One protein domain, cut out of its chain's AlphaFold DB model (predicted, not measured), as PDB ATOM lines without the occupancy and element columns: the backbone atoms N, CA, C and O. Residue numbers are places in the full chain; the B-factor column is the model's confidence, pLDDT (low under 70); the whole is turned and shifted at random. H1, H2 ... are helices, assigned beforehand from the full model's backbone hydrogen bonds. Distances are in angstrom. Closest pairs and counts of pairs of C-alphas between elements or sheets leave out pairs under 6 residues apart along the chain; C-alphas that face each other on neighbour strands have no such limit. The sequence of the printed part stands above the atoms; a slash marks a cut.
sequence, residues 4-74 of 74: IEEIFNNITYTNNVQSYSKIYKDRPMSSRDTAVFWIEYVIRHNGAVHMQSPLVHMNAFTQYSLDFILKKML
ATOM      1  N   ILE A   4     171.579 120.985 197.836       85.50
ATOM      2  CA  ILE A   4     171.990 121.700 199.050       85.50
ATOM      3  C   ILE A   4     173.160 122.654 198.760       85.50
ATOM      4  O   ILE A   4     173.133 123.803 199.192       85.50
ATOM      5  N   GLU A   5     174.164 122.211 198.000       90.12
ATOM      6  CA  GLU A   5     175.313 123.052 197.635       90.12
ATOM      7  C   GLU A   5     174.887 124.218 196.740       90.12
ATOM      8  O   GLU A   5     175.412 125.320 196.872       90.12
ATOM      9  N   GLU A   6     173.908 124.007 195.862       91.31
ATOM     10  CA  GLU A   6     173.341 125.071 195.032       91.31
ATOM     11  C   GLU A   6     172.684 126.169 195.883       91.31
ATOM     12  O   GLU A   6     172.947 127.351 195.668       91.31
ATOM     13  N   ILE A   7     171.894 125.790 196.893       89.56
ATOM     14  CA  ILE A   7     171.229 126.742 197.795       89.56
ATOM     15  C   ILE A   7     172.252 127.548 198.606       89.56
ATOM     16  O   ILE A   7     172.081 128.757 198.765       89.56
ATOM     17  N   PHE A   8     173.312 126.909 199.109       88.75
ATOM     18  CA  PHE A   8     174.335 127.604 199.898       88.75
ATOM     19  C   PHE A   8     175.197 128.552 199.061       88.75
ATOM     20  O   PHE A   8     175.581 129.614 199.548       88.75
ATOM     21  N   ASN A   9     175.495 128.188 197.813       91.75
ATOM     22  CA  ASN A   9     176.397 128.965 196.963       91.75
ATOM     23  C   ASN A   9     175.680 130.046 196.138       91.75
ATOM     24  O   ASN A   9     176.321 130.995 195.685       91.75
ATOM     25  N   ASN A  10     174.362 129.945 195.937       94.12
ATOM     26  CA  ASN A  10     173.597 130.912 195.152       94.12
ATOM     27  C   ASN A  10     172.824 131.895 196.050       94.12
ATOM     28  O   ASN A  10     171.771 131.589 196.612       94.12
ATOM     29  N   ILE A  11     173.308 133.139 196.111       93.38
ATOM     30  CA  ILE A  11     172.714 134.221 196.914       93.38
ATOM     31  C   ILE A  11     171.268 134.576 196.516       93.38
ATOM     32  O   ILE A  11     170.516 135.124 197.324       93.38
ATOM     33  N   THR A  12     170.847 134.235 195.295       94.69
ATOM     34  CA  THR A  12     169.503 134.525 194.774       94.69
ATOM     35  C   THR A  12     168.410 133.922 195.656       94.69
ATOM     36  O   THR A  12     167.407 134.583 195.921       94.69
ATOM     37  N   TYR A  13     168.615 132.709 196.184       93.19
ATOM     38  CA  TYR A  13     167.650 132.068 197.086       93.19
ATOM     39  C   TYR A  13     167.460 132.872 198.373       93.19
ATOM     40  O   TYR A  13     166.328 133.149 198.771       93.19
ATOM     41  N   THR A  14     168.558 133.323 198.982       93.25
ATOM     42  CA  THR A  14     168.522 134.146 200.197       93.25
ATOM     43  C   THR A  14     167.837 135.488 199.944       93.25
ATOM     44  O   THR A  14     166.961 135.884 200.715       93.25
ATOM     45  N   ASN A  15     168.171 136.165 198.842       96.12
ATOM     46  CA  ASN A  15     167.565 137.450 198.482       96.12
ATOM     47  C   ASN A  15     166.054 137.332 198.244       96.12
ATOM     48  O   ASN A  15     165.281 138.173 198.713       96.12
ATOM     49  N   ASN A  16     165.621 136.267 197.568       95.75
ATOM     50  CA  ASN A  16     164.205 136.000 197.345       95.75
ATOM     51  C   ASN A  16     163.480 135.747 198.671       95.75
ATOM     52  O   ASN A  16     162.485 136.413 198.956       95.75
ATOM     53  N   VAL A  17     164.004 134.861 199.527       95.62
ATOM     54  CA  VAL A  17     163.405 134.560 200.841       95.62
ATOM     55  C   VAL A  17     163.293 135.816 201.705       95.62
ATOM     56  O   VAL A  17     162.250 136.050 202.316       95.62
ATOM     57  N   GLN A  18     164.324 136.662 201.734       96.75
ATOM     58  CA  GLN A  18     164.280 137.921 202.478       96.75
ATOM     59  C   GLN A  18     163.229 138.888 201.923       96.75
ATOM     60  O   GLN A  18     162.512 139.519 202.702       96.75
ATOM     61  N   SER A  19     163.108 138.989 200.598       97.38
ATOM     62  CA  SER A  19     162.124 139.859 199.944       97.38
ATOM     63  C   SER A  19     160.694 139.409 200.249       97.38
ATOM     64  O   SER A  19     159.882 140.211 200.713       97.38
ATOM     65  N   TYR A  20     160.408 138.111 200.114       96.69
ATOM     66  CA  TYR A  20     159.118 137.539 200.507       96.69
ATOM     67  C   TYR A  20     158.851 137.680 202.009       96.69
ATOM     68  O   TYR A  20     157.726 137.978 202.406       96.69
ATOM     69  N   SER A  21     159.874 137.530 202.856       95.88
ATOM     70  CA  SER A  21     159.734 137.721 204.304       95.88
ATOM     71  C   SER A  21     159.314 139.148 204.656       95.88
ATOM     72  O   SER A  21     158.471 139.323 205.535       95.88
ATOM     73  N   LYS A  22     159.866 140.161 203.973       96.25
ATOM     74  CA  LYS A  22     159.481 141.568 204.167       96.25
ATOM     75  C   LYS A  22     158.016 141.794 203.807       96.25
ATOM     76  O   LYS A  22     157.286 142.308 204.642       96.25
ATOM     77  N   ILE A  23     157.585 141.335 202.631       96.06
ATOM     78  CA  ILE A  23     156.190 141.462 202.178       96.06
ATOM     79  C   ILE A  23     155.235 140.746 203.141       96.06
ATOM     80  O   ILE A  23     154.215 141.296 203.529       96.06
ATOM     81  N   TYR A  24     155.574 139.536 203.592       92.38
ATOM     82  CA  TYR A  24     154.728 138.788 204.529       92.38
ATOM     83  C   TYR A  24     154.583 139.478 205.897       92.38
ATOM     84  O   TYR A  24     153.550 139.366 206.559       92.38
ATOM     85  N   LYS A  25     155.637 140.168 206.346       92.75
ATOM     86  CA  LYS A  25     155.642 140.931 207.601       92.75
ATOM     87  C   LYS A  25     155.005 142.311 207.458       92.75
ATOM     88  O   LYS A  25     154.689 142.905 208.485       92.75
ATOM     89  N   ASP A  26     154.807 142.794 206.234       94.88
ATOM     90  CA  ASP A  26     154.135 144.057 205.934       94.88
ATOM     91  C   ASP A  26     152.619 143.908 206.101       94.88
ATOM     92  O   ASP A  26     151.842 143.766 205.158       94.88
ATOM     93  N   ARG A  27     152.200 143.837 207.362       92.69
ATOM     94  CA  ARG A  27     150.802 143.744 207.762       92.69
ATOM     95  C   ARG A  27     150.557 144.606 208.997       92.69
ATOM     96  O   ARG A  27     151.450 144.739 209.832       92.69
ATOM     97  N   PRO A  28     149.341 145.151 209.162       93.56
ATOM     98  CA  PRO A  28     149.041 146.118 210.220       93.56
ATOM     99  C   PRO A  28     149.090 145.535 211.640       93.56
ATOM    100  O   PRO A  28     149.157 146.287 212.605       93.56
ATOM    101  N   MET A  29     149.042 144.208 211.785       94.75
ATOM    102  CA  MET A  29     149.070 143.521 213.077       94.75
ATOM    103  C   MET A  29     150.212 142.511 213.136       94.75
ATOM    104  O   MET A  29     150.512 141.830 212.151       94.75
ATOM    105  N   SER A  30     150.824 142.364 214.314       94.31
ATOM    106  CA  SER A  30     151.839 141.334 214.521       94.31
ATOM    107  C   SER A  30     151.225 139.934 214.403       94.31
ATOM    108  O   SER A  30     150.038 139.729 214.651       94.31
ATOM    109  N   SER A  31     152.050 138.932 214.077       93.62
ATOM    110  CA  SER A  31     151.616 137.526 214.018       93.62
ATOM    111  C   SER A  31     150.909 137.074 215.295       93.62
ATOM    112  O   SER A  31     149.952 136.306 215.240       93.62
ATOM    113  N   ARG A  32     151.403 137.552 216.443       95.19
ATOM    114  CA  ARG A  32     150.871 137.226 217.762       95.19
ATOM    115  C   ARG A  32     149.494 137.844 217.952       95.19
ATOM    116  O   ARG A  32     148.570 137.131 218.327       95.19
ATOM    117  N   ASP A  33     149.351 139.130 217.655       96.56
ATOM    118  CA  ASP A  33     148.087 139.844 217.857       96.56
ATOM    119  C   ASP A  33     147.005 139.322 216.911       96.56
ATOM    120  O   ASP A  33     145.859 139.149 217.317       96.56
ATOM    121  N   THR A  34     147.367 138.980 215.669       96.00
ATOM    122  CA  THR A  34     146.452 138.312 214.733       96.00
ATOM    123  C   THR A  34     145.968 136.969 215.280       96.00
ATOM    124  O   THR A  34     144.777 136.674 215.195       96.00
ATOM    125  N   ALA A  35     146.858 136.156 215.858       96.38
ATOM    126  CA  ALA A  35     146.470 134.874 216.443       96.38
ATOM    127  C   ALA A  35     145.530 135.057 217.644       96.38
ATOM    128  O   ALA A  35     144.490 134.403 217.701       96.38
ATOM    129  N   VAL A  36     145.854 135.977 218.559       97.56
ATOM    130  CA  VAL A  36     144.993 136.315 219.707       97.56
ATOM    131  C   VAL A  36     143.612 136.758 219.226       97.56
ATOM    132  O   VAL A  36     142.608 136.201 219.665       97.56
ATOM    133  N   PHE A  37     143.555 137.679 218.260       96.25
ATOM    134  CA  PHE A  37     142.297 138.167 217.703       96.25
ATOM    135  C   PHE A  37     141.411 137.034 217.167       96.25
ATOM    136  O   PHE A  37     140.221 136.994 217.479       96.25
ATOM    137  N   TRP A  38     141.970 136.108 216.379       96.25
ATOM    138  CA  TRP A  38     141.191 135.011 215.798       96.25
ATOM    139  C   TRP A  38     140.754 133.974 216.834       96.25
ATOM    140  O   TRP A  38     139.631 133.485 216.746       96.25
ATOM    141  N   ILE A  39     141.585 133.681 217.837       96.62
ATOM    142  CA  ILE A  39     141.195 132.808 218.956       96.62
ATOM    143  C   ILE A  39     139.987 133.402 219.680       96.62
ATOM    144  O   ILE A  39     138.967 132.732 219.850       96.62
ATOM    145  N   GLU A  40     140.062 134.678 220.055       97.62
ATOM    146  CA  GLU A  40     138.939 135.347 220.701       97.62
ATOM    147  C   GLU A  40     137.718 135.436 219.786       97.62
ATOM    148  O   GLU A  40     136.593 135.289 220.250       97.62
ATOM    149  N   TYR A  41     137.912 135.664 218.485       97.00
ATOM    150  CA  TYR A  41     136.819 135.711 217.519       97.00
ATOM    151  C   TYR A  41     136.045 134.391 217.485       97.00
ATOM    152  O   TYR A  41     134.814 134.415 217.538       97.00
ATOM    153  N   VAL A  42     136.750 133.258 217.443       97.19
ATOM    154  CA  VAL A  42     136.143 131.920 217.473       97.19
ATOM    155  C   VAL A  42     135.362 131.714 218.770       97.19
ATOM    156  O   VAL A  42     134.224 131.252 218.719       97.19
ATOM    157  N   ILE A  43     135.924 132.115 219.915       96.94
ATOM    158  CA  ILE A  43     135.248 132.023 221.218       96.94
ATOM    159  C   ILE A  43     133.988 132.905 221.245       96.94
ATOM    160  O   ILE A  43     132.917 132.425 221.604       96.94
ATOM    161  N   ARG A  44     134.081 134.169 220.808       97.56
ATOM    162  CA  ARG A  44     132.954 135.123 220.780       97.56
ATOM    163  C   ARG A  44     131.795 134.668 219.890       97.56
ATOM    164  O   ARG A  44     130.659 135.043 220.151       97.56
ATOM    165  N   HIS A  45     132.078 133.887 218.850       96.75
ATOM    166  CA  HIS A  45     131.082 133.412 217.885       96.75
ATOM    167  C   HIS A  45     130.814 131.908 218.013       96.75
ATOM    168  O   HIS A  45     130.473 131.265 217.022       96.75
ATOM    169  N   ASN A  46     130.986 131.338 219.213       94.25
ATOM    170  CA  ASN A  46     130.635 129.951 219.533       94.25
ATOM    171  C   ASN A  46     131.192 128.924 218.526       94.25
ATOM    172  O   ASN A  46     130.483 128.025 218.080       94.25
ATOM    173  N   GLY A  47     132.460 129.077 218.132       91.06
ATOM    174  CA  GLY A  47     133.133 128.178 217.190       91.06
ATOM    175  C   GLY A  47     133.207 128.682 215.746       91.06
ATOM    176  O   GLY A  47     133.794 127.991 214.916       91.06
ATOM    177  N   ALA A  48     132.651 129.865 215.444       93.69
ATOM    178  CA  ALA A  48     132.720 130.524 214.132       93.69
ATOM    179  C   ALA A  48     132.393 129.578 212.958       93.69
ATOM    180  O   ALA A  48     133.136 129.488 211.981       93.69
ATOM    181  N   VAL A  49     131.271 128.857 213.061       91.25
ATOM    182  CA  VAL A  49     130.847 127.845 212.072       91.25
ATOM    183  C   VAL A  49     130.755 128.431 210.658       91.25
ATOM    184  O   VAL A  49     131.086 127.762 209.687       91.25
ATOM    185  N   HIS A  50     130.408 129.713 210.530       91.62
ATOM    186  CA  HIS A  50     130.359 130.429 209.250       91.62
ATOM    187  C   HIS A  50     131.724 130.634 208.574       91.62
ATOM    188  O   HIS A  50     131.759 130.937 207.386       91.62
ATOM    189  N   MET A  51     132.841 130.502 209.300       93.19
ATOM    190  CA  MET A  51     134.194 130.539 208.726       93.19
ATOM    191  C   MET A  51     134.674 129.167 208.246       93.19
ATOM    192  O   MET A  51     135.709 129.079 207.581       93.19
ATOM    193  N   GLN A  52     133.975 128.091 208.608       91.38
ATOM    194  CA  GLN A  52     134.361 126.750 208.197       91.38
ATOM    195  C   GLN A  52     134.119 126.584 206.696       91.38
ATOM    196  O   GLN A  52     133.154 127.102 206.134       91.38
ATOM    197  N   SER A  53     135.015 125.852 206.032       90.75
ATOM    198  CA  SER A  53     134.795 125.494 204.634       90.75
ATOM    199  C   SER A  53     133.522 124.649 204.528       90.75
ATOM    200  O   SER A  53     133.398 123.679 205.282       90.75
ATOM    201  N   PRO A  54     132.619 124.927 203.568       87.81
ATOM    202  CA  PRO A  54     131.437 124.098 203.332       87.81
ATOM    203  C   PRO A  54     131.769 122.610 203.148       87.81
ATOM    204  O   PRO A  54     130.965 121.753 203.503       87.81
ATOM    205  N   LEU A  55     132.981 122.306 202.661       88.19
ATOM    206  CA  LEU A  55     133.501 120.945 202.498       88.19
ATOM    207  C   LEU A  55     133.482 120.123 203.795       88.19
ATOM    208  O   LEU A  55     133.301 118.915 203.729       88.19
ATOM    209  N   VAL A  56     133.637 120.754 204.965       88.25
ATOM    210  CA  VAL A  56     133.652 120.063 206.271       88.25
ATOM    211  C   VAL A  56     132.304 119.396 206.578       88.25
ATOM    212  O   VAL A  56     132.250 118.412 207.311       88.25
ATOM    213  N   HIS A  57     131.218 119.909 205.999       88.31
ATOM    214  CA  HIS A  57     129.859 119.409 206.206       88.31
ATOM    215  C   HIS A  57     129.318 118.619 205.004       88.31
ATOM    216  O   HIS A  57     128.152 118.225 205.003       88.31
ATOM    217  N   MET A  58     130.135 118.398 203.969       90.44
ATOM    218  CA  MET A  58     129.729 117.658 202.775       90.44
ATOM    219  C   MET A  58     129.905 116.149 202.953       90.44
ATOM    220  O   MET A  58     130.864 115.673 203.554       90.44
ATOM    221  N   ASN A  59     128.994 115.378 202.354       88.62
ATOM    222  CA  ASN A  59     129.155 113.931 202.239       88.62
ATOM    223  C   ASN A  59     130.332 113.603 201.310       88.62
ATOM    224  O   ASN A  59     130.533 114.275 200.296       88.62
ATOM    225  N   ALA A  60     131.044 112.507 201.598       84.81
ATOM    226  CA  ALA A  60     132.219 112.084 200.829       84.81
ATOM    227  C   ALA A  60     131.952 111.995 199.311       84.81
ATOM    228  O   ALA A  60     132.794 112.385 198.508       84.81
ATOM    229  N   PHE A  61     130.756 111.557 198.904       83.94
ATOM    230  CA  PHE A  61     130.364 111.480 197.492       83.94
ATOM    231  C   PHE A  61     130.407 112.832 196.768       83.94
ATOM    232  O   PHE A  61     130.918 112.906 195.654       83.94
ATOM    233  N   THR A  62     129.905 113.893 197.404       83.75
ATOM    234  CA  THR A  62     129.908 115.255 196.849       83.75
ATOM    235  C   THR A  62     131.285 115.895 196.976       83.75
ATOM    236  O   THR A  62     131.720 116.600 196.073       83.75
ATOM    237  N   GLN A  63     132.010 115.612 198.063       86.19
ATOM    238  CA  GLN A  63     133.371 116.113 198.259       86.19
ATOM    239  C   GLN A  63     134.325 115.648 197.144       86.19
ATOM    240  O   GLN A  63     135.171 116.420 196.700       86.19
ATOM    241  N   TYR A  64     134.187 114.400 196.687       87.69
ATOM    242  CA  TYR A  64     134.984 113.839 195.591       87.69
ATOM    243  C   TYR A  64     134.347 114.022 194.205       87.69
ATOM    244  O   TYR A  64     134.839 113.448 193.233       87.69
ATOM    245  N   SER A  65     133.262 114.796 194.097       84.94
ATOM    246  CA  SER A  65     132.528 115.026 192.842       84.94
ATOM    247  C   SER A  65     132.115 113.731 192.118       84.94
ATOM    248  O   SER A  65     132.056 113.677 190.886       84.94
ATOM    249  N   LEU A  66     131.868 112.649 192.867       84.44
ATOM    250  CA  LEU A  66     131.485 111.348 192.304       84.44
ATOM    251  C   LEU A  66     130.083 111.396 191.683       84.44
ATOM    252  O   LEU A  66     129.787 110.644 190.757       84.44
ATOM    253  N   ASP A  67     129.245 112.316 192.154       79.50
ATOM    254  CA  ASP A  67     127.939 112.649 191.593       79.50
ATOM    255  C   ASP A  67     128.029 113.133 190.136       79.50
ATOM    256  O   ASP A  67     127.224 112.717 189.301       79.50
ATOM    257  N   PHE A  68     129.039 113.941 189.793       81.25
ATOM    258  CA  PHE A  68     129.276 114.380 188.416       81.25
ATOM    259  C   PHE A  68     129.659 113.214 187.497       81.25
ATOM    260  O   PHE A  68     129.180 113.125 186.366       81.25
ATOM    261  N   ILE A  69     130.500 112.300 187.984       84.56
ATOM    262  CA  ILE A  69     130.939 111.125 187.222       84.56
ATOM    263  C   ILE A  69     129.762 110.175 186.993       84.56
ATOM    264  O   ILE A  69     129.532 109.749 185.862       84.56
ATOM    265  N   LEU A  70     128.984 109.893 188.041       80.88
ATOM    266  CA  LEU A  70     127.812 109.024 187.962       80.88
ATOM    267  C   LEU A  70     126.765 109.586 186.987       80.88
ATOM    268  O   LEU A  70     126.256 108.855 186.144       80.88
ATOM    269  N   LYS A  71     126.493 110.895 187.059       80.12
ATOM    270  CA  LYS A  71     125.538 111.580 186.176       80.12
ATOM    271  C   LYS A  71     126.017 111.685 184.725       80.12
ATOM    272  O   LYS A  71     125.190 111.823 183.839       80.12
ATOM    273  N   LYS A  72     127.328 111.657 184.481       79.06
ATOM    274  CA  LYS A  72     127.913 111.633 183.131       79.06
ATOM    275  C   LYS A  72     127.898 110.231 182.503       79.06
ATOM    276  O   LYS A  72     127.984 110.120 181.286       79.06
ATOM    277  N   MET A  73     127.879 109.180 183.324       74.75
ATOM    278  CA  MET A  73     127.887 107.783 182.871       74.75
ATOM    279  C   MET A  73     126.482 107.249 182.541       74.75
ATOM    280  O   MET A  73     126.369 106.276 181.797       74.75
ATOM    281  N   LEU A  74     125.444 107.877 183.100       66.75
ATOM    282  CA  LEU A  74     124.026 107.690 182.770       66.75
ATOM    283  C   LEU A  74     123.610 108.603 181.612       66.75
ATOM    284  O   LEU A  74     122.812 108.132 180.774       66.75
TER     285      LEU A  74
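This is residues 4 to 74 of the 74 residues of an uncharacterized protein of Megaselia scalaris (UniProt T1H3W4). The chain is strung out as a wide, open U of helices in a row: H2 makes one arm, H3 the base, and the stretch with the short helices H4, H5 and H6 the other arm, while H1 turns off crosswise at the tip of H2. The space between the two arms is empty, and no helix touches another. The printed part has 71 residues with six named helices, H1 to H6 in order along the chain, and no named strand; the class is all helix. The whole is extended, with a radius of gyration of the C-alphas of 21.8 A, and flat, spanning 58 by 41 by 18 A.

H1, residues 4 to 9, and H2, residues 11 to 25, are close but not clearly touching; their closest C-alphas, of Ile 7 and Tyr 13, are 6.5 A apart, and their lines are about perpendicular at 89 degrees. H3, residues 31 to 44, is only just apart from H2, with the closest C-alphas 8.3 A apart. H4, residues 54 to 57, is apart from H3. H5, residues 60 to 63, is close to H4 but not clearly touching; the closest C-alphas, of Leu 55 and Gln 63, are 6.4 A apart. H6, residues 66 to 73, is likewise close to H5 but not clearly touching, with the closest C-alphas, of Phe 61 and Asp 67, 6.5 A apart. In H1, H2, H3 and H6 every O i to N i+4 pair is within hydrogen-bond range; H4 and H5 are too short for such a pair.

H1 begins at C-alpha 4, (171.990, 121.700, 199.050), and measures 8.7 A. H2 is 21.2 A long and H3 20.0 A, from C-alpha 31 at (151.616, 137.526, 214.018). H4 measures 5.7 A, H5 4.9 A and H6 10.7 A, ending at C-alpha 73, (127.887, 107.783, 182.871).

The C-alphas farthest apart, of Asn 9 and Leu 74, are 58.3 A apart. The printed part has no cut and no long link. Mean pLDDT of the printed part is 91.1; residue 74 is under 70.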